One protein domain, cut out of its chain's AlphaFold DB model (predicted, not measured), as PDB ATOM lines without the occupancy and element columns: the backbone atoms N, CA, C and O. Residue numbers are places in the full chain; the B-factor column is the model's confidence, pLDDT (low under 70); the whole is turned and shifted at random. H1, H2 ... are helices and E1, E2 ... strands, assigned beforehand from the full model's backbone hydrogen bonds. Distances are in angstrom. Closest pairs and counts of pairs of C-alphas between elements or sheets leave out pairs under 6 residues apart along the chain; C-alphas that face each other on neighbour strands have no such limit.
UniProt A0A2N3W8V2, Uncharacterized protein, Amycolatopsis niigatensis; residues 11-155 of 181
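Overview. This is residues 11 to 155 of the 181 residues of an uncharacterized protein of Amycolatopsis niigatensis (UniProt A0A2N3W8V2). What would one see first? A strongly twisted sheet of four strands, curled like part of a barrel, has short helices and loops packed round it, and the long helix H7 starts beside E3 and sticks out of the body with its residues 143 to 155. What are the parts? The printed part has 145 residues, with seven named helices and four named strands in the chain order H1 H2 E1 H3 E2 E3 H4 H5 E4 H6 H7; the sheet's order is E1 E2 E3 E4, all parallel, and the class is mixed, helices and strands. How large is it? It is compact, with a radius of gyration of the C-alphas of 16.8 A and spans of 53 by 41 by 28 A.

Along the chain. Where are the strands? E1 is residues 39 to 43, 12.8 A long from C-alpha 39 at (33.470, 87.711, 77.069); E2 is 61 to 66, 16.1 A; E3 is 82 to 86, 12.7 A; E4 is 114 to 118, 13.2 A. Where are the helices? H7, residues 134 to 155, is 31.8 A long and ends at C-alpha 155, (38.429, 90.924, 126.374); H2, residues 21 to 33, is 18.5 A long. The shorter ones are H1, 12 to 15; H3, 46 to 52; H4, 89 to 93; H5, 107 to 110; and H6, 123 to 129.

Arrangement. How do the strands pair? N 43 and O 64 are 3.0 A apart between E1 and E2, N 83 and O 65 2.8 A between E2 and E3, and N 86 and O 117 2.8 A between E3 and E4, each within hydrogen-bond range. E1, H3, E2 form a strand-helix-strand unit, two parallel neighbour strands with a helix between, with a right-handed crossover; E3, H4, H5, E4 form another. What is on the sheet? H4 lies over E4 at a height over the sheet of 7.1 A, and H5 is on the sheet at 6.5 A; H1, H2, H3 and H7 only graze it, and H6 is not on it. The closest C-alphas of E3 and H7, Val 85 and Leu 134, are 5.2 A apart. Which helices meet? Residues 21 to 25 of H2 touch H3, closest at the C-alphas of Asp 21 and Arg 48, 7.2 A, at a steep tilt of 61 degrees, the same way. Are the helix backbones whole? Every O i to N i+4 pair is within hydrogen-bond range in H2, H3, H4, H6 and H7; H1 and H5 are too short for such a pair, and the one O i to N i+3 pair is within range in H1 but not in H5.

Size, cuts and confidence. Is it continuous? The printed part has no cut; the links E2 to E3 and H4 to H5 are long. How far does it reach? The two C-alphas farthest apart, those of Gln 36 and Leu 155, are 58.9 A apart. Where is confidence low? Residues 11 to 16 and residue 155 are under 70 in pLDDT, while the mean of the printed part is 91.5.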
ATOM      1  N   GLN A  11      31.737  81.716  79.302       50.97
ATOM      2  CA  GLN A  11      31.489  82.012  80.708       50.97
ATOM      3  C   GLN A  11      32.761  81.674  81.495       50.97
ATOM      4  O   GLN A  11      33.174  80.517  81.539       50.97
ATOM      5  N   GLU A  12      33.390  82.663  82.129       53.03
ATOM      6  CA  GLU A  12      34.680  82.472  82.818       53.03
ATOM      7  C   GLU A  12      34.600  81.664  84.135       53.03
ATOM      8  O   GLU A  12      35.608  81.450  84.805       53.03
ATOM      9  N   HIS A  13      33.422  81.149  84.504       50.31
ATOM     10  CA  HIS A  13      33.221  80.411  85.756       50.31
ATOM     11  C   HIS A  13      34.015  79.102  85.870       50.31
ATOM     12  O   HIS A  13      34.344  78.713  86.991       50.31
ATOM     13  N   ASP A  14      34.366  78.444  84.762       40.25
ATOM     14  CA  ASP A  14      35.051  77.138  84.799       40.25
ATOM     15  C   ASP A  14      36.539  77.246  85.219       40.25
ATOM     16  O   ASP A  14      37.162  76.254  85.593       40.25
ATOM     17  N   ALA A  15      37.112  78.461  85.224       50.41
ATOM     18  CA  ALA A  15      38.502  78.729  85.621       50.41
ATOM     19  C   ALA A  15      38.657  79.351  87.029       50.41
ATOM     20  O   ALA A  15      39.782  79.553  87.494       50.41
ATOM     21  N   GLY A  16      37.548  79.631  87.723       68.69
ATOM     22  CA  GLY A  16      37.536  80.360  88.994       68.69
ATOM     23  C   GLY A  16      37.576  81.887  88.834       68.69
ATOM     24  O   GLY A  16      37.760  82.415  87.742       68.69
ATOM     25  N   ASP A  17      37.374  82.602  89.944       87.75
ATOM     26  CA  ASP A  17      37.325  84.071  89.960       87.75
ATOM     27  C   ASP A  17      38.712  84.705  89.714       87.75
ATOM     28  O   ASP A  17      39.753  84.041  89.732       87.75
ATOM     29  N   PHE A  18      38.745  86.020  89.524       93.25
ATOM     30  CA  PHE A  18      39.926  86.813  89.208       93.25
ATOM     31  C   PHE A  18      40.894  86.966  90.394       93.25
ATOM     32  O   PHE A  18      41.071  88.041  90.958       93.25
ATOM     33  N   PHE A  19      41.565  85.881  90.771       89.62
ATOM     34  CA  PHE A  19      42.310  85.758  92.030       89.62
ATOM     35  C   PHE A  19      43.596  86.603  92.135       89.62
ATOM     36  O   PHE A  19      44.104  86.817  93.241       89.62
ATOM     37  N   SER A  20      44.158  87.100  91.026       95.19
ATOM     38  CA  SER A  20      45.368  87.941  91.034       95.19
ATOM     39  C   SER A  20      45.314  89.052  89.982       95.19
ATOM     40  O   SER A  20      44.734  88.865  88.918       95.19
ATOM     41  N   ASP A  21      45.978  90.186  90.239       97.88
ATOM     42  CA  ASP A  21      46.018  91.320  89.302       97.88
ATOM     43  C   ASP A  21      46.661  90.894  87.976       97.88
ATOM     44  O   ASP A  21      46.184  91.243  86.899       97.88
ATOM     45  N   ALA A  22      47.712  90.072  88.050       97.38
ATOM     46  CA  ALA A  22      48.375  89.514  86.878       97.38
ATOM     47  C   ALA A  22      47.435  88.623  86.049       97.38
ATOM     48  O   ALA A  22      47.459  88.702  84.820       97.38
ATOM     49  N   TYR A  23      46.599  87.814  86.709       95.44
ATOM     50  CA  TYR A  23      45.604  86.963  86.056       95.44
ATOM     51  C   TYR A  23      44.482  87.791  85.416       95.44
ATOM     52  O   TYR A  23      44.185  87.603  84.239       95.44
ATOM     53  N   THR A  24      43.944  88.789  86.124       96.69
ATOM     54  CA  THR A  24      42.957  89.736  85.580       96.69
ATOM     55  C   THR A  24      43.470  90.448  84.336       96.69
ATOM     56  O   THR A  24      42.824  90.443  83.292       96.69
ATOM     57  N   LEU A  25      44.679  91.005  84.406       97.50
ATOM     58  CA  LEU A  25      45.273  91.697  83.266       97.50
ATOM     59  C   LEU A  25      45.641  90.738  82.125       97.50
ATOM     60  O   LEU A  25      45.716  91.174  80.975       97.50
ATOM     61  N   ALA A  26      45.888  89.455  82.408       96.88
ATOM     62  CA  ALA A  26      46.082  88.443  81.371       96.88
ATOM     63  C   ALA A  26      44.799  88.210  80.572       96.88
ATOM     64  O   ALA A  26      44.852  88.263  79.342       96.88
ATOM     65  N   TRP A  27      43.658  88.074  81.245       96.12
ATOM     66  CA  TRP A  27      42.354  87.998  80.588       96.12
ATOM     67  C   TRP A  27      42.052  89.241  79.755       96.12
ATOM     68  O   TRP A  27      41.693  89.108  78.588       96.12
ATOM     69  N   CYS A  28      42.347  90.447  80.255       97.31
ATOM     70  CA  CYS A  28      42.192  91.662  79.446       97.31
ATOM     71  C   CYS A  28      43.010  91.635  78.145       97.31
ATOM     72  O   CYS A  28      42.579  92.195  77.138       97.31
ATOM     73  N   ARG A  29      44.203  91.018  78.144       97.88
ATOM     74  CA  ARG A  29      44.998  90.852  76.915       97.88
ATOM     75  C   ARG A  29      44.339  89.869  75.951       97.88
ATOM     76  O   ARG A  29      44.301  90.154  74.760       97.88
ATOM     77  N   VAL A  30      43.803  88.756  76.458       96.62
ATOM     78  CA  VAL A  30      43.074  87.763  75.651       96.62
ATOM     79  C   VAL A  30      41.824  88.381  75.027       96.62
ATOM     80  O   VAL A  30      41.642  88.283  73.817       96.62
ATOM     81  N   MET A  31      41.013  89.086  75.819       96.94
ATOM     82  CA  MET A  31      39.789  89.748  75.354       96.94
ATOM     83  C   MET A  31      40.083  90.719  74.210       96.94
ATOM     84  O   MET A  31      39.476  90.626  73.146       96.94
ATOM     85  N   ARG A  32      41.091  91.585  74.379       97.44
ATOM     86  CA  ARG A  32      41.506  92.546  73.342       97.44
ATOM     87  C   ARG A  32      42.085  91.881  72.091       97.44
ATOM     88  O   ARG A  32      41.970  92.441  71.007       97.44
ATOM     89  N   ALA A  33      42.706  90.710  72.225       97.81
ATOM     90  CA  ALA A  33      43.223  89.945  71.090       97.81
ATOM     91  C   ALA A  33      42.121  89.205  70.306       97.81
ATOM     92  O   ALA A  33      42.356  88.792  69.171       97.81
ATOM     93  N   CYS A  34      40.925  89.065  70.885       97.00
ATOM     94  CA  CYS A  34      39.785  88.351  70.313       97.00
ATOM     95  C   CYS A  34      38.543  89.261  70.199       97.00
ATOM     96  O   CYS A  34      37.505  88.931  70.776       97.00
ATOM     97  N   PRO A  35      38.603  90.389  69.462       95.81
ATOM     98  CA  PRO A  35      37.534  91.395  69.440       95.81
ATOM     99  C   PRO A  35      36.188  90.881  68.897       95.81
ATOM    100  O   PRO A  35      35.149  91.473  69.160       95.81
ATOM    101  N   GLN A  36      36.187  89.776  68.150       95.38
ATOM    102  CA  GLN A  36      34.991  89.123  67.609       95.38
ATOM    103  C   GLN A  36      34.257  88.212  68.609       95.38
ATOM    104  O   GLN A  36      33.229  87.631  68.263       95.38
ATOM    105  N   VAL A  37      34.808  88.025  69.810       93.38
ATOM    106  CA  VAL A  37      34.231  87.191  70.869       93.38
ATOM    107  C   VAL A  37      33.771  88.098  71.999       93.38
ATOM    108  O   VAL A  37      34.557  88.905  72.483       93.38
ATOM    109  N   THR A  38      32.525  87.944  72.440       93.06
ATOM    110  CA  THR A  38      32.034  88.599  73.657       93.06
ATOM    111  C   THR A  38      32.378  87.737  74.863       93.06
ATOM    112  O   THR A  38      31.964  86.579  74.952       93.06
ATOM    113  N   PHE A  39      33.127  88.316  75.790       93.88
ATOM    114  CA  PHE A  39      33.470  87.711  77.069       93.88
ATOM    115  C   PHE A  39      32.539  88.249  78.139       93.88
ATOM    116  O   PHE A  39      32.215  89.440  78.144       93.88
ATOM    117  N   TYR A  40      32.133  87.385  79.061       93.50
ATOM    118  CA  TYR A  40      31.402  87.844  80.221       93.50
ATOM    119  C   TYR A  40      31.656  86.996  81.461       93.50
ATOM    120  O   TYR A  40      31.947  85.800  81.377       93.50
ATOM    121  N   ALA A  41      31.567  87.641  82.621       93.50
ATOM    122  CA  ALA A  41      31.862  87.007  83.896       93.50
ATOM    123  C   ALA A  41      30.972  87.532  85.024       93.50
ATOM    124  O   ALA A  41      30.626  88.715  85.071       93.50
ATOM    125  N   TYR A  42      30.690  86.658  85.987       92.88
ATOM    126  CA  TYR A  42      30.314  87.086  87.326       92.88
ATOM    127  C   TYR A  42      31.575  87.095  88.184       92.88
ATOM    128  O   TYR A  42      32.372  86.158  88.128       92.88
ATOM    129  N   THR A  43      31.753  88.125  89.003       95.25
ATOM    130  CA  THR A  43      32.927  88.228  89.879       95.25
ATOM    131  C   THR A  43      32.564  88.743  91.263       95.25
ATOM    132  O   THR A  43      31.657  89.561  91.428       95.25
ATOM    133  N   LYS A  44      33.289  88.261  92.271       94.31
ATOM    134  CA  LYS A  44      33.255  88.735  93.661       94.31
ATOM    135  C   LYS A  44      34.467  89.605  93.998       94.31
ATOM    136  O   LYS A  44      34.560  90.129  95.105       94.31
ATOM    137  N   GLU A  45      35.386  89.791  93.050       95.75
ATOM    138  CA  GLU A  45      36.629  90.554  93.199       95.75
ATOM    139  C   GLU A  45      36.391  92.052  92.925       95.75
ATOM    140  O   GLU A  45      37.022  92.676  92.064       95.75
ATOM    141  N   VAL A  46      35.450  92.640  93.672       97.19
ATOM    142  CA  VAL A  46      34.888  93.980  93.441       97.19
ATOM    143  C   VAL A  46      35.971  95.054  93.398       97.19
ATOM    144  O   VAL A  46      36.076  95.821  92.440       97.19
ATOM    145  N   ARG A  47      36.840  95.114  94.412       97.94
ATOM    146  CA  ARG A  47      37.888  96.145  94.493       97.94
ATOM    147  C   ARG A  47      38.919  96.007  93.385       97.94
ATOM    148  O   ARG A  47      39.518  97.002  92.974       97.94
ATOM    149  N   ARG A  48      39.182  94.778  92.937       97.44
ATOM    150  CA  ARG A  48      40.129  94.515  91.852       97.44
ATOM    151  C   ARG A  48      39.572  95.024  90.533       97.44
ATOM    152  O   ARG A  48      40.285  95.720  89.820       97.44
ATOM    153  N   PHE A  49      38.301  94.757  90.257       97.94
ATOM    154  CA  PHE A  49      37.623  95.242  89.058       97.94
ATOM    155  C   PHE A  49      37.485  96.759  89.038       97.94
ATOM    156  O   PHE A  49      37.885  97.382  88.055       97.94
ATOM    157  N   LYS A  50      37.060  97.367  90.152       98.12
ATOM    158  CA  LYS A  50      37.016  98.831  90.306       98.12
ATOM    159  C   LYS A  50      38.368  99.494  90.026       98.12
ATOM    160  O   LYS A  50      38.424 100.587  89.477       98.12
ATOM    161  N   ARG A  51      39.473  98.830  90.388       98.31
ATOM    162  CA  ARG A  51      40.836  99.348  90.189       98.31
ATOM    163  C   ARG A  51      41.401  99.081  88.791       98.31
ATOM    164  O   ARG A  51      42.107  99.937  88.270       98.31
ATOM    165  N   LEU A  52      41.182  97.892  88.230       98.31
ATOM    166  CA  LEU A  52      41.902  97.413  87.039       98.31
ATOM    167  C   LEU A  52      41.052  97.364  85.770       98.31
ATOM    168  O   LEU A  52      41.611  97.459  84.680       98.31
ATOM    169  N   ILE A  53      39.739  97.166  85.904       97.94
ATOM    170  CA  ILE A  53      38.824  96.941  84.781       97.94
ATOM    171  C   ILE A  53      38.004  98.194  84.501       97.94
ATOM    172  O   ILE A  53      38.101  98.731  83.403       97.94
ATOM    173  N   GLU A  54      37.255  98.695  85.490       97.88
ATOM    174  CA  GLU A  54      36.349  99.848  85.337       97.88
ATOM    175  C   GLU A  54      36.993 101.077  84.661       97.88
ATOM    176  O   GLU A  54      36.335 101.678  83.813       97.88
ATOM    177  N   PRO A  55      38.262 101.451  84.942       98.06
ATOM    178  CA  PRO A  55      38.874 102.620  84.305       98.06
ATOM    179  C   PRO A  55      39.130 102.484  82.796       98.06
ATOM    180  O   PRO A  55      39.359 103.489  82.127       98.06
ATOM    181  N   GLY A  56      39.156 101.263  82.257       97.56
ATOM    182  CA  GLY A  56      39.502 101.008  80.858       97.56
ATOM    183  C   GLY A  56      39.223  99.566  80.433       97.56
ATOM    184  O   GLY A  56      40.175  98.832  80.120       97.56
ATOM    185  N   PRO A  57      37.948  99.135  80.433       97.12
ATOM    186  CA  PRO A  57      37.588  97.754  80.141       97.12
ATOM    187  C   PRO A  57      37.840  97.421  78.660       97.12
ATOM    188  O   PRO A  57      37.765  98.306  77.805       97.12
ATOM    189  N   PRO A  58      38.152  96.159  78.309       97.75
ATOM    190  CA  PRO A  58      38.028  95.693  76.928       97.75
ATOM    191  C   PRO A  58      36.593  95.898  76.416       97.75
ATOM    192  O   PRO A  58      35.644  95.572  77.120       97.75
ATOM    193  N   GLU A  59      36.429  96.407  75.192       97.19
ATOM    194  CA  GLU A  59      35.105  96.745  74.626       97.19
ATOM    195  C   GLU A  59      34.167  95.535  74.498       97.19
ATOM    196  O   GLU A  59      32.948  95.672  74.539       97.19
ATOM    197  N   ASN A  60      34.741  94.342  74.360       96.44
ATOM    198  CA  ASN A  60      34.042  93.070  74.238       96.44
ATOM    199  C   ASN A  60      33.918  92.311  75.570       96.44
ATOM    200  O   ASN A  60      33.657  91.108  75.550       96.44
ATOM    201  N   PHE A  61      34.138  92.975  76.709       96.88
ATOM    202  CA  PHE A  61      34.028  92.367  78.031       96.88
ATOM    203  C   PHE A  61      32.896  92.983  78.848       96.88
ATOM    204  O   PHE A  61      32.878  94.185  79.113       96.88
ATOM    205  N   LEU A  62      31.971  92.134  79.286       95.88
ATOM    206  CA  LEU A  62      30.867  92.493  80.167       95.88
ATOM    207  C   LEU A  62      31.027  91.780  81.509       95.88
ATOM    208  O   LEU A  62      31.494  90.649  81.567       95.88
ATOM    209  N   TRP A  63      30.612  92.395  82.609       96.19
ATOM    210  CA  TRP A  63      30.645  91.717  83.901       96.19
ATOM    211  C   TRP A  63      29.483  92.124  84.788       96.19
ATOM    212  O   TRP A  63      28.825  93.143  84.577       96.19
ATOM    213  N   VAL A  64      29.252  91.299  85.799       96.25
ATOM    214  CA  VAL A  64      28.291  91.532  86.870       96.25
ATOM    215  C   VAL A  64      28.959  91.208  88.204       96.25
ATOM    216  O   VAL A  64      29.644  90.190  88.338       96.25
ATOM    217  N   TYR A  65      28.797  92.078  89.199       97.44
ATOM    218  CA  TYR A  65      29.244  91.757  90.550       97.44
ATOM    219  C   TYR A  65      28.270  90.779  91.189       97.44
ATOM    220  O   TYR A  65      27.064  90.978  91.132       97.44
ATOM    221  N   SER A  66      28.778  89.717  91.800       95.00
ATOM    222  CA  SER A  66      27.948  88.718  92.470       95.00
ATOM    223  C   SER A  66      28.017  88.899  93.981       95.00
ATOM    224  O   SER A  66      29.107  88.961  94.545       95.00
ATOM    225  N   TYR A  67      26.861  88.937  94.641       95.12
ATOM    226  CA  TYR A  67      26.781  88.853  96.097       95.12
ATOM    227  C   TYR A  67      27.185  87.466  96.626       95.12
ATOM    228  O   TYR A  67      27.283  86.474  95.894       95.12
ATOM    229  N   GLY A  68      27.441  87.382  97.933       89.12
ATOM    230  CA  GLY A  68      27.941  86.171  98.582       89.12
ATOM    231  C   GLY A  68      29.453  86.029  98.499       89.12
ATOM    232  O   GLY A  68      29.968  84.908  98.387       89.12
ATOM    233  N   GLY A  69      30.159  87.156  98.451       88.25
ATOM    234  CA  GLY A  69      31.605  87.268  98.518       88.25
ATOM    235  C   GLY A  69      32.069  87.912  99.823       88.25
ATOM    236  O   GLY A  69      31.318  88.130 100.766       88.25
ATOM    237  N   ARG A  70      33.372  88.195  99.898       90.06
ATOM    238  CA  ARG A  70      33.977  88.912 101.038       90.06
ATOM    239  C   ARG A  70      33.961  90.427 100.858       90.06
ATOM    240  O   ARG A  70      34.302  91.151 101.790       90.06
ATOM    241  N   GLU A  71      33.662  90.883  99.647       94.88
ATOM    242  CA  GLU A  71      33.747  92.282  99.238       94.88
ATOM    243  C   GLU A  71      32.368  92.889  98.953       94.88
ATOM    244  O   GLU A  71      32.294  93.971  98.380       94.88
ATOM    245  N   ASP A  72      31.284  92.251  99.406       95.50
ATOM    246  CA  ASP A  72      29.900  92.687  99.172       95.50
ATOM    247  C   ASP A  72      29.664  94.142  99.611       95.50
ATOM    248  O   ASP A  72      28.985  94.898  98.928       95.50
ATOM    249  N   SER A  73      30.321  94.589 100.689       96.00
ATOM    250  CA  SER A  73      30.274  95.985 101.161       96.00
ATOM    251  C   SER A  73      30.837  97.031 100.182       96.00
ATOM    252  O   SER A  73      30.663  98.225 100.406       96.00
ATOM    253  N   PHE A  74      31.562  96.608  99.141       97.38
ATOM    254  CA  PHE A  74      32.091  97.491  98.098       97.38
ATOM    255  C   PHE A  74      31.180  97.561  96.871       97.38
ATOM    256  O   PHE A  74      31.482  98.337  95.963       97.38
ATOM    257  N   ILE A  75      30.115  96.760  96.818       97.44
ATOM    258  CA  ILE A  75      29.120  96.799  95.750       97.44
ATOM    259  C   ILE A  75      28.193  97.986  96.003       97.44
ATOM    260  O   ILE A  75      27.678  98.163  97.106       97.44
ATOM    261  N   ASP A  76      27.993  98.797  94.973       96.56
ATOM    262  CA  ASP A  76      27.021  99.882  94.963       96.56
ATOM    263  C   ASP A  76      25.863  99.468  94.045       96.56
ATOM    264  O   ASP A  76      25.992  99.601  92.829       96.56
ATOM    265  N   PRO A  77      24.742  98.939  94.570       94.12
ATOM    266  CA  PRO A  77      23.637  98.470  93.736       94.12
ATOM    267  C   PRO A  77      22.949  99.603  92.968       94.12
ATOM    268  O   PRO A  77      22.211  99.317  92.025       94.12
ATOM    269  N   ASP A  78      23.194 100.870  93.331       94.75
ATOM    270  CA  ASP A  78      22.629 102.007  92.617       94.75
ATOM    271  C   ASP A  78      23.371 102.337  91.320       94.75
ATOM    272  O   ASP A  78      22.802 102.922  90.392       94.75
ATOM    273  N   ARG A  79      24.621 101.897  91.218       95.56
ATOM    274  CA  ARG A  79      25.508 102.190  90.093       95.56
ATOM    275  C   ARG A  79      25.957 100.937  89.360       95.56
ATOM    276  O   ARG A  79      26.075 100.935  88.136       95.56
ATOM    277  N   ASP A  80      26.255  99.898  90.117       97.00
ATOM    278  CA  ASP A  80      26.859  98.682  89.627       97.00
ATOM    279  C   ASP A  80      25.779  97.721  89.091       97.00
ATOM    280  O   ASP A  80      24.623  97.714  89.521       97.00
ATOM    281  N   ARG A  81      26.167  96.873  88.136       97.00
ATOM    282  CA  ARG A  81      25.375  95.710  87.728       97.00
ATOM    283  C   ARG A  81      25.643  94.581  88.714       97.00
ATOM    284  O   ARG A  81      26.804  94.230  88.937       97.00
ATOM    285  N   VAL A  82      24.586  94.010  89.282       97.25
ATOM    286  CA  VAL A  82      24.685  93.103  90.425       97.25
ATOM    287  C   VAL A  82      23.813  91.869  90.246       97.25
ATOM    288  O   VAL A  82      22.662  91.970  89.837       97.25
ATOM    289  N   ALA A  83      24.356  90.712  90.608       96.81
ATOM    290  CA  ALA A  83      23.651  89.449  90.701       96.81
ATOM    291  C   ALA A  83      23.576  88.985  92.157       96.81
ATOM    292  O   ALA A  83      24.573  89.014  92.883       96.81
ATOM    293  N   ASP A  84      22.411  88.496  92.565       97.12
ATOM    294  CA  ASP A  84      22.214  87.824  93.848       97.12
ATOM    295  C   ASP A  84      21.542  86.472  93.638       97.12
ATOM    296  O   ASP A  84      20.799  86.272  92.676       97.12
ATOM    297  N   VAL A  85      21.807  85.543  94.550       95.00
ATOM    298  CA  VAL A  85      21.214  84.210  94.505       95.00
ATOM    299  C   VAL A  85      20.003  84.174  95.423       95.00
ATOM    300  O   VAL A  85      20.138  84.285  96.640       95.00
ATOM    301  N   PHE A  86      18.831  83.988  94.834       96.62
ATOM    302  CA  PHE A  86      17.554  83.859  95.524       96.62
ATOM    303  C   PHE A  86      17.251  82.388  95.833       96.62
ATOM    304  O   PHE A  86      17.782  81.501  95.164       96.62
ATOM    305  N   PRO A  87      16.413  82.087  96.840       94.00
ATOM    306  CA  PRO A  87      16.002  80.713  97.134       94.00
ATOM    307  C   PRO A  87      15.370  79.989  95.936       94.00
ATOM    308  O   PRO A  87      15.633  78.803  95.734       94.00
ATOM    309  N   ASP A  88      14.560  80.706  95.157       93.94
ATOM    310  CA  ASP A  88      13.810  80.223  93.997       93.94
ATOM    311  C   ASP A  88      13.348  81.402  93.110       93.94
ATOM    312  O   ASP A  88      13.609  82.566  93.420       93.94
ATOM    313  N   GLU A  89      12.703  81.087  91.983       93.81
ATOM    314  CA  GLU A  89      12.152  82.066  91.027       93.81
ATOM    315  C   GLU A  89      10.984  82.878  91.595       93.81
ATOM    316  O   GLU A  89      10.831  84.059  91.270       93.81
ATOM    317  N   ASP A  90      10.174  82.273  92.465       94.75
ATOM    318  CA  ASP A  90       9.051  82.965  93.098       94.75
ATOM    319  C   ASP A  90       9.589  84.123  93.952       94.75
ATOM    320  O   ASP A  90       9.122  85.255  93.836       94.75
ATOM    321  N   ALA A  91      10.664  83.893  94.713       95.50
ATOM    322  CA  ALA A  91      11.331  84.934  95.490       95.50
ATOM    323  C   ALA A  91      11.922  86.071  94.629       95.50
ATOM    324  O   ALA A  91      11.997  87.205  95.102       95.50
ATOM    325  N   ILE A  92      12.339  85.795  93.387       96.38
ATOM    326  CA  ILE A  92      12.777  86.840  92.443       96.38
ATOM    327  C   ILE A  92      11.566  87.638  91.955       96.38
ATOM    328  O   ILE A  92      11.613  88.863  91.911       96.38
ATOM    329  N   THR A  93      10.472  86.953  91.620       94.69
ATOM    330  CA  THR A  93       9.234  87.569  91.118       94.69
ATOM    331  C   THR A  93       8.605  88.513  92.145       94.69
ATOM    332  O   THR A  93       8.130  89.590  91.787       94.69
ATOM    333  N   GLU A  94       8.657  88.153  93.428       96.12
ATOM    334  CA  GLU A  94       8.185  88.991  94.540       96.12
ATOM    335  C   GLU A  94       9.114  90.186  94.848       96.12
ATOM    336  O   GLU A  94       8.768  91.058  95.648       96.12
ATOM    337  N   ALA A  95      10.291  90.263  94.216       95.00
ATOM    338  CA  ALA A  95      11.264  91.336  94.385       95.00
ATOM    339  C   ALA A  95      11.259  92.271  93.152       95.00
ATOM    340  O   ALA A  95      12.045  92.078  92.228       95.00
ATOM    341  N   PRO A  96      10.433  93.338  93.124       91.81
ATOM    342  CA  PRO A  96      10.102  94.084  91.899       91.81
ATOM    343  C   PRO A  96      11.281  94.809  91.231       91.81
ATOM    344  O   PRO A  96      11.201  95.170  90.060       91.81
ATOM    345  N   GLU A  97      12.367  95.056  91.964       94.31
ATOM    346  CA  GLU A  97      13.580  95.679  91.424       94.31
ATOM    347  C   GLU A  97      14.526  94.670  90.753       94.31
ATOM    348  O   GLU A  97      15.456  95.076  90.054       94.31
ATOM    349  N   TRP A  98      14.308  93.370  90.968       96.50
ATOM    350  CA  TRP A  98      15.158  92.287  90.492       96.50
ATOM    351  C   TRP A  98      14.564  91.634  89.250       96.50
ATOM    352  O   TRP A  98      13.356  91.490  89.101       96.50
ATOM    353  N   SER A  99      15.432  91.243  88.322       95.62
ATOM    354  CA  SER A  99      15.040  90.564  87.089       95.62
ATOM    355  C   SER A  99      15.677  89.187  87.019       95.62
ATOM    356  O   SER A  99      16.887  89.063  87.198       95.62
ATOM    357  N   SER A 100      14.876  88.157  86.751       94.25
ATOM    358  CA  SER A 100      15.383  86.790  86.618       94.25
ATOM    359  C   SER A 100      16.236  86.625  85.357       94.25
ATOM    360  O   SER A 100      15.923  87.172  84.294       94.25
ATOM    361  N   GLN A 101      17.312  85.847  85.479       91.25
ATOM    362  CA  GLN A 101      18.141  85.415  84.352       91.25
ATOM    363  C   GLN A 101      17.802  84.010  83.825       91.25
ATOM    364  O   GLN A 101      18.461  83.541  82.903       91.25
ATOM    365  N   GLU A 102      16.778  83.333  84.359       88.56
ATOM    366  CA  GLU A 102      16.473  81.919  84.068       88.56
ATOM    367  C   GLU A 102      16.404  81.590  82.567       88.56
ATOM    368  O   GLU A 102      16.900  80.557  82.114       88.56
ATOM    369  N   ALA A 103      15.825  82.494  81.772       86.06
ATOM    370  CA  ALA A 103      15.660  82.291  80.336       86.06
ATOM    371  C   ALA A 103      16.993  82.275  79.565       86.06
ATOM    372  O   ALA A 103      17.077  81.670  78.493       86.06
ATOM    373  N   SER A 104      18.027  82.961  80.065       89.88
ATOM    374  CA  SER A 104      19.359  82.983  79.463       89.88
ATOM    375  C   SER A 104      20.384  83.619  80.397       89.88
ATOM    376  O   SER A 104      20.204  84.754  80.828       89.88
ATOM    377  N   ASP A 105      21.539  82.970  80.549       84.00
ATOM    378  CA  ASP A 105      22.678  83.509  81.307       84.00
ATOM    379  C   ASP A 105      23.195  84.856  80.775       84.00
ATOM    380  O   ASP A 105      23.751  85.671  81.510       84.00
ATOM    381  N   LEU A 106      22.924  85.162  79.503       88.81
ATOM    382  CA  LEU A 106      23.228  86.473  78.935       88.81
ATOM    383  C   LEU A 106      22.416  87.602  79.568       88.81
ATOM    384  O   LEU A 106      22.868  88.745  79.550       88.81
ATOM    385  N   LEU A 107      21.245  87.320  80.142       90.25
ATOM    386  CA  LEU A 107      20.436  88.330  80.824       90.25
ATOM    387  C   LEU A 107      21.155  88.914  82.034       90.25
ATOM    388  O   LEU A 107      20.907  90.069  82.374       90.25
ATOM    389  N   ALA A 108      22.108  88.190  82.620       89.56
ATOM    390  CA  ALA A 108      22.893  88.727  83.714       89.56
ATOM    391  C   ALA A 108      23.732  89.943  83.309       89.56
ATOM    392  O   ALA A 108      23.926  90.856  84.111       89.56
ATOM    393  N   VAL A 109      24.176  89.995  82.051       92.25
ATOM    394  CA  VAL A 109      25.016  91.082  81.530       92.25
ATOM    395  C   VAL A 109      24.320  91.986  80.515       92.25
ATOM    396  O   VAL A 109      24.719  93.138  80.363       92.25
ATOM    397  N   LEU A 110      23.252  91.511  79.868       93.00
ATOM    398  CA  LEU A 110      22.482  92.259  78.867       93.00
ATOM    399  C   LEU A 110      21.128  92.772  79.385       93.00
ATOM    400  O   LEU A 110      20.555  93.677  78.783       93.00
ATOM    401  N   GLY A 111      20.601  92.196  80.468       91.56
ATOM    402  CA  GLY A 111      19.307  92.558  81.047       91.56
ATOM    403  C   GLY A 111      19.377  93.753  82.005       91.56
ATOM    404  O   GLY A 111      20.369  94.491  82.020       91.56
ATOM    405  N   PRO A 112      18.345  93.961  82.839       94.81
ATOM    406  CA  PRO A 112      18.356  94.965  83.903       94.81
ATOM    407  C   PRO A 112      19.541  94.796  84.858       94.81
ATOM    408  O   PRO A 112      20.159  93.736  84.924       94.81
ATOM    409  N   ARG A 113      19.902  95.869  85.571       95.31
ATOM    410  CA  ARG A 113      21.133  95.900  86.380       95.31
ATOM    411  C   ARG A 113      21.111  94.906  87.548       95.31
ATOM    412  O   ARG A 113      22.168  94.395  87.894       95.31
ATOM    413  N   LEU A 114      19.945  94.699  88.170       97.44
ATOM    414  CA  LEU A 114      19.765  93.837  89.337       97.44
ATOM    415  C   LEU A 114      19.221  92.498  88.861       97.44
ATOM    416  O   LEU A 114      18.113  92.412  88.328       97.44
ATOM    417  N   VAL A 115      20.030  91.466  89.034       97.06
ATOM    418  CA  VAL A 115      19.823  90.153  88.435       97.06
ATOM    419  C   VAL A 115      19.576  89.133  89.536       97.06
ATOM    420  O   VAL A 115      20.433  88.893  90.386       97.06
ATOM    421  N   GLY A 116      18.394  88.533  89.523       96.69
ATOM    422  CA  GLY A 116      18.067  87.391  90.361       96.69
ATOM    423  C   GLY A 116      18.558  86.103  89.709       96.69
ATOM    424  O   GLY A 116      18.284  85.845  88.536       96.69
ATOM    425  N   VAL A 117      19.287  85.293  90.473       95.06
ATOM    426  CA  VAL A 117      19.700  83.942  90.088       95.06
ATOM    427  C   VAL A 117      19.012  82.947  91.022       95.06
ATOM    428  O   VAL A 117      19.237  83.025  92.229       95.06
ATOM    429  N   PRO A 118      18.202  81.997  90.532       93.81
ATOM    430  CA  PRO A 118      17.626  80.981  91.402       93.81
ATOM    431  C   PRO A 118      18.736  80.070  91.940       93.81
ATOM    432  O   PRO A 118      19.655  79.665  91.220       93.81
ATOM    433  N   ALA A 119      18.669  79.716  93.219       91.38
ATOM    434  CA  ALA A 119      19.606  78.773  93.802       91.38
ATOM    435  C   ALA A 119      19.468  77.396  93.138       91.38
ATOM    436  O   ALA A 119      18.370  76.857  92.968       91.38
ATOM    437  N   ASN A 120      20.607  76.762  92.846       88.06
ATOM    438  CA  ASN A 120      20.610  75.358  92.448       88.06
ATOM    439  C   ASN A 120      19.903  74.516  93.518       88.06
ATOM    440  O   ASN A 120      20.174  74.664  94.715       88.06
ATOM    441  N   ARG A 121      19.042  73.586  93.082       87.69
ATOM    442  CA  ARG A 121      18.228  72.715  93.952       87.69
ATOM    443  C   ARG A 121      19.058  71.640  94.661       87.69
ATOM    444  O   ARG A 121      18.868  70.443  94.470       87.69
ATOM    445  N   ILE A 122      19.995  72.078  95.493       88.62
ATOM    446  CA  ILE A 122      20.866  71.244  96.314       88.62
ATOM    447  C   ILE A 122      20.379  71.384  97.767       88.62
ATOM    448  O   ILE A 122      20.633  72.415  98.401       88.62
ATOM    449  N   PRO A 123      19.698  70.366  98.334       88.56
ATOM    450  CA  PRO A 123      18.931  70.502  99.579       88.56
ATOM    451  C   PRO A 123      19.715  71.067 100.766       88.56
ATOM    452  O   PRO A 123      19.204  71.887 101.526       88.56
ATOM    453  N   GLN A 124      20.977  70.665 100.923       90.50
ATOM    454  CA  GLN A 124      21.826  71.141 102.018       90.50
ATOM    455  C   GLN A 124      22.151  72.640 101.922       90.50
ATOM    456  O   GLN A 124      22.289  73.290 102.956       90.50
ATOM    457  N   PHE A 125      22.267  73.197 100.712       83.94
ATOM    458  CA  PHE A 125      22.523  74.625 100.525       83.94
ATOM    459  C   PHE A 125      21.242  75.435 100.697       83.94
ATOM    460  O   PHE A 125      21.265  76.418 101.430       83.94
ATOM    461  N   LEU A 126      20.115  74.953 100.167       88.19
ATOM    462  CA  LEU A 126      18.804  75.567 100.399       88.19
ATOM    463  C   LEU A 126      18.458  75.624 101.893       88.19
ATOM    464  O   LEU A 126      18.065  76.668 102.409       88.19
ATOM    465  N   LYS A 127      18.701  74.531 102.630       90.69
ATOM    466  CA  LYS A 127      18.508  74.495 104.086       90.69
ATOM    467  C   LYS A 127      19.377  75.523 104.819       90.69
ATOM    468  O   LYS A 127      18.937  76.078 105.820       90.69
ATOM    469  N   ARG A 128      20.607  75.766 104.350       87.44
ATOM    470  CA  ARG A 128      21.513  76.773 104.932       87.44
ATOM    471  C   ARG A 128      21.081  78.200 104.599       87.44
ATOM    472  O   ARG A 128      21.146  79.059 105.474       87.44
ATOM    473  N   MET A 129      20.628  78.437 103.368       88.88
ATOM    474  CA  MET A 129      20.064  79.724 102.960       88.88
ATOM    475  C   MET A 129      18.806  80.046 103.764       88.88
ATOM    476  O   MET A 129      18.629  81.188 104.166       88.88
ATOM    477  N   GLY A 130      17.981  79.044 104.089       91.50
ATOM    478  CA  GLY A 130      16.852  79.217 105.007       91.50
ATOM    479  C   GLY A 130      15.821  80.231 104.505       91.50
ATOM    480  O   GLY A 130      15.275  80.977 105.306       91.50
ATOM    481  N   GLY A 131      15.611  80.294 103.186       92.06
ATOM    482  CA  GLY A 131      14.694  81.245 102.546       92.06
ATOM    483  C   GLY A 131      15.261  82.651 102.322       92.06
ATOM    484  O   GLY A 131      14.569  83.487 101.758       92.06
ATOM    485  N   ARG A 132      16.508  82.920 102.721       94.44
ATOM    486  CA  ARG A 132      17.198  84.188 102.438       94.44
ATOM    487  C   ARG A 132      17.864  84.156 101.075       94.44
ATOM    488  O   ARG A 132      18.303  83.088 100.636       94.44
ATOM    489  N   ARG A 133      18.049  85.322 100.463       94.50
ATOM    490  CA  ARG A 133      19.017  85.458  99.362       94.50
ATOM    491  C   ARG A 133      20.450  85.428  99.893       94.50
ATOM    492  O   ARG A 133      20.708  85.555 101.095       94.50
ATOM    493  N   LEU A 134      21.406  85.210  99.002       92.50
ATOM    494  CA  LEU A 134      22.796  84.995  99.380       92.50
ATOM    495  C   LEU A 134      23.434  86.247  99.999       92.50
ATOM    496  O   LEU A 134      24.191  86.097 100.958       92.50
ATOM    497  N   SER A 135      23.087  87.452  99.533       94.31
ATOM    498  CA  SER A 135      23.542  88.707 100.161       94.31
ATOM    499  C   SER A 135      23.117  88.832 101.627       94.31
ATOM    500  O   SER A 135      23.934  89.167 102.482       94.31
ATOM    501  N   GLU A 136      21.865  88.502 101.946       95.06
ATOM    502  CA  GLU A 136      21.331  88.544 103.313       95.06
ATOM    503  C   GLU A 136      22.063  87.564 104.219       95.06
ATOM    504  O   GLU A 136      22.526  87.922 105.303       95.06
ATOM    505  N   TRP A 137      22.227  86.328 103.750       92.88
ATOM    506  CA  TRP A 137      22.938  85.315 104.513       92.88
ATOM    507  C   TRP A 137      24.415  85.686 104.730       92.88
ATOM    508  O   TRP A 137      24.955  85.485 105.821       92.88
ATOM    509  N   GLN A 138      25.072  86.267 103.724       91.88
ATOM    510  CA  GLN A 138      26.451  86.738 103.840       91.88
ATOM    511  C   GLN A 138      26.568  87.912 104.827       91.88
ATOM    512  O   GLN A 138      27.461  87.905 105.679       91.88
ATOM    513  N   ALA A 139      25.631  88.864 104.789       93.25
ATOM    514  CA  ALA A 139      25.588  90.002 105.705       93.25
ATOM    515  C   ALA A 139      25.444  89.569 107.174       93.25
ATOM    516  O   ALA A 139      26.132  90.101 108.048       93.25
ATOM    517  N   GLU A 140      24.613  88.563 107.457       93.38
ATOM    518  CA  GLU A 140      24.498  87.984 108.800       93.38
ATOM    519  C   GLU A 140      25.812  87.352 109.278       93.38
ATOM    520  O   GLU A 140      26.262  87.610 110.397       93.38
ATOM    521  N   ILE A 141      26.461  86.549 108.424       91.06
ATOM    522  CA  ILE A 141      27.750  85.919 108.742       91.06
ATOM    523  C   ILE A 141      28.796  86.988 109.076       91.06
ATOM    524  O   ILE A 141      29.578  86.832 110.022       91.06
ATOM    525  N   ASP A 142      28.837  88.074 108.309       91.06
ATOM    526  CA  ASP A 142      29.799  89.146 108.528       91.06
ATOM    527  C   ASP A 142      29.476  89.972 109.777       91.06
ATOM    528  O   ASP A 142      30.396  90.301 110.535       91.06
ATOM    529  N   ALA A 143      28.196  90.200 110.080       92.06
ATOM    530  CA  ALA A 143      27.761  90.802 111.337       92.06
ATOM    531  C   ALA A 143      28.174  89.947 112.551       92.06
ATOM    532  O   ALA A 143      28.741  90.466 113.520       92.06
ATOM    533  N   GLU A 144      27.992  88.624 112.488       91.69
ATOM    534  CA  GLU A 144      28.449  87.707 113.536       91.69
ATOM    535  C   GLU A 144      29.972  87.745 113.713       91.69
ATOM    536  O   GLU A 144      30.479  87.798 114.842       91.69
ATOM    537  N   ARG A 145      30.731  87.728 112.610       89.56
ATOM    538  CA  ARG A 145      32.198  87.831 112.640       89.56
ATOM    539  C   ARG A 145      32.645  89.154 113.255       89.56
ATOM    540  O   ARG A 145      33.563  89.152 114.079       89.56
ATOM    541  N   ALA A 146      32.010  90.265 112.887       88.81
ATOM    542  CA  ALA A 146      32.297  91.584 113.439       88.81
ATOM    543  C   ALA A 146      32.026  91.623 114.949       88.81
ATOM    544  O   ALA A 146      32.891  92.051 115.719       88.81
ATOM    545  N   HIS A 147      30.891  91.079 115.394       90.00
ATOM    546  CA  HIS A 147      30.551  90.996 116.810       90.00
ATOM    547  C   HIS A 147      31.567  90.160 117.608       90.00
ATOM    548  O   HIS A 147      32.034  90.579 118.671       90.00
ATOM    549  N   ARG A 148      31.989  89.001 117.080       89.12
ATOM    550  CA  ARG A 148      33.028  88.164 117.709       89.12
ATOM    551  C   ARG A 148      34.371  88.891 117.813       89.12
ATOM    552  O   ARG A 148      35.011  88.818 118.860       89.12
ATOM    553  N   ARG A 149      34.778  89.622 116.769       86.75
ATOM    554  CA  ARG A 149      36.003  90.446 116.781       86.75
ATOM    555  C   ARG A 149      35.931  91.549 117.837       86.75
ATOM    556  O   ARG A 149      36.871  91.700 118.610       86.75
ATOM    557  N   GLN A 150      34.810  92.269 117.923       83.00
ATOM    558  CA  GLN A 150      34.600  93.308 118.937       83.00
ATOM    559  C   GLN A 150      34.642  92.744 120.361       83.00
ATOM    560  O   GLN A 150      35.257  93.342 121.241       83.00
ATOM    561  N   ARG A 151      34.034  91.573 120.598       82.25
ATOM    562  CA  ARG A 151      34.120  90.882 121.894       82.25
ATOM    563  C   ARG A 151      35.555  90.503 122.250       82.25
ATOM    564  O   ARG A 151      35.961  90.745 123.378       82.25
ATOM    565  N   HIS A 152      36.327  89.961 121.306       74.06
ATOM    566  CA  HIS A 152      37.742  89.651 121.533       74.06
ATOM    567  C   HIS A 152      38.569  90.898 121.861       74.06
ATOM    568  O   HIS A 152      39.364  90.857 122.792       74.06
ATOM    569  N   LEU A 153      38.345  92.008 121.151       74.75
ATOM    570  CA  LEU A 153      39.005  93.287 121.435       74.75
ATOM    571  C   LEU A 153      38.650  93.828 122.828       74.75
ATOM    572  O   LEU A 153      39.520  94.353 123.506       74.75
ATOM    573  N   ARG A 154      37.398  93.666 123.280       70.56
ATOM    574  CA  ARG A 154      36.974  94.049 124.640       70.56
ATOM    575  C   ARG A 154      37.551  93.154 125.742       70.56
ATOM    576  O   ARG A 154      37.613  93.589 126.885       70.56
ATOM    577  N   LEU A 155      37.893  91.905 125.423       69.44
ATOM    578  CA  LEU A 155      38.429  90.924 126.374       69.44
ATOM    579  C   LEU A 155      39.962  90.898 126.414       69.44
ATOM    580  O   LEU A 155      40.520  90.367 127.371       69.44
TER     581      LEU A 155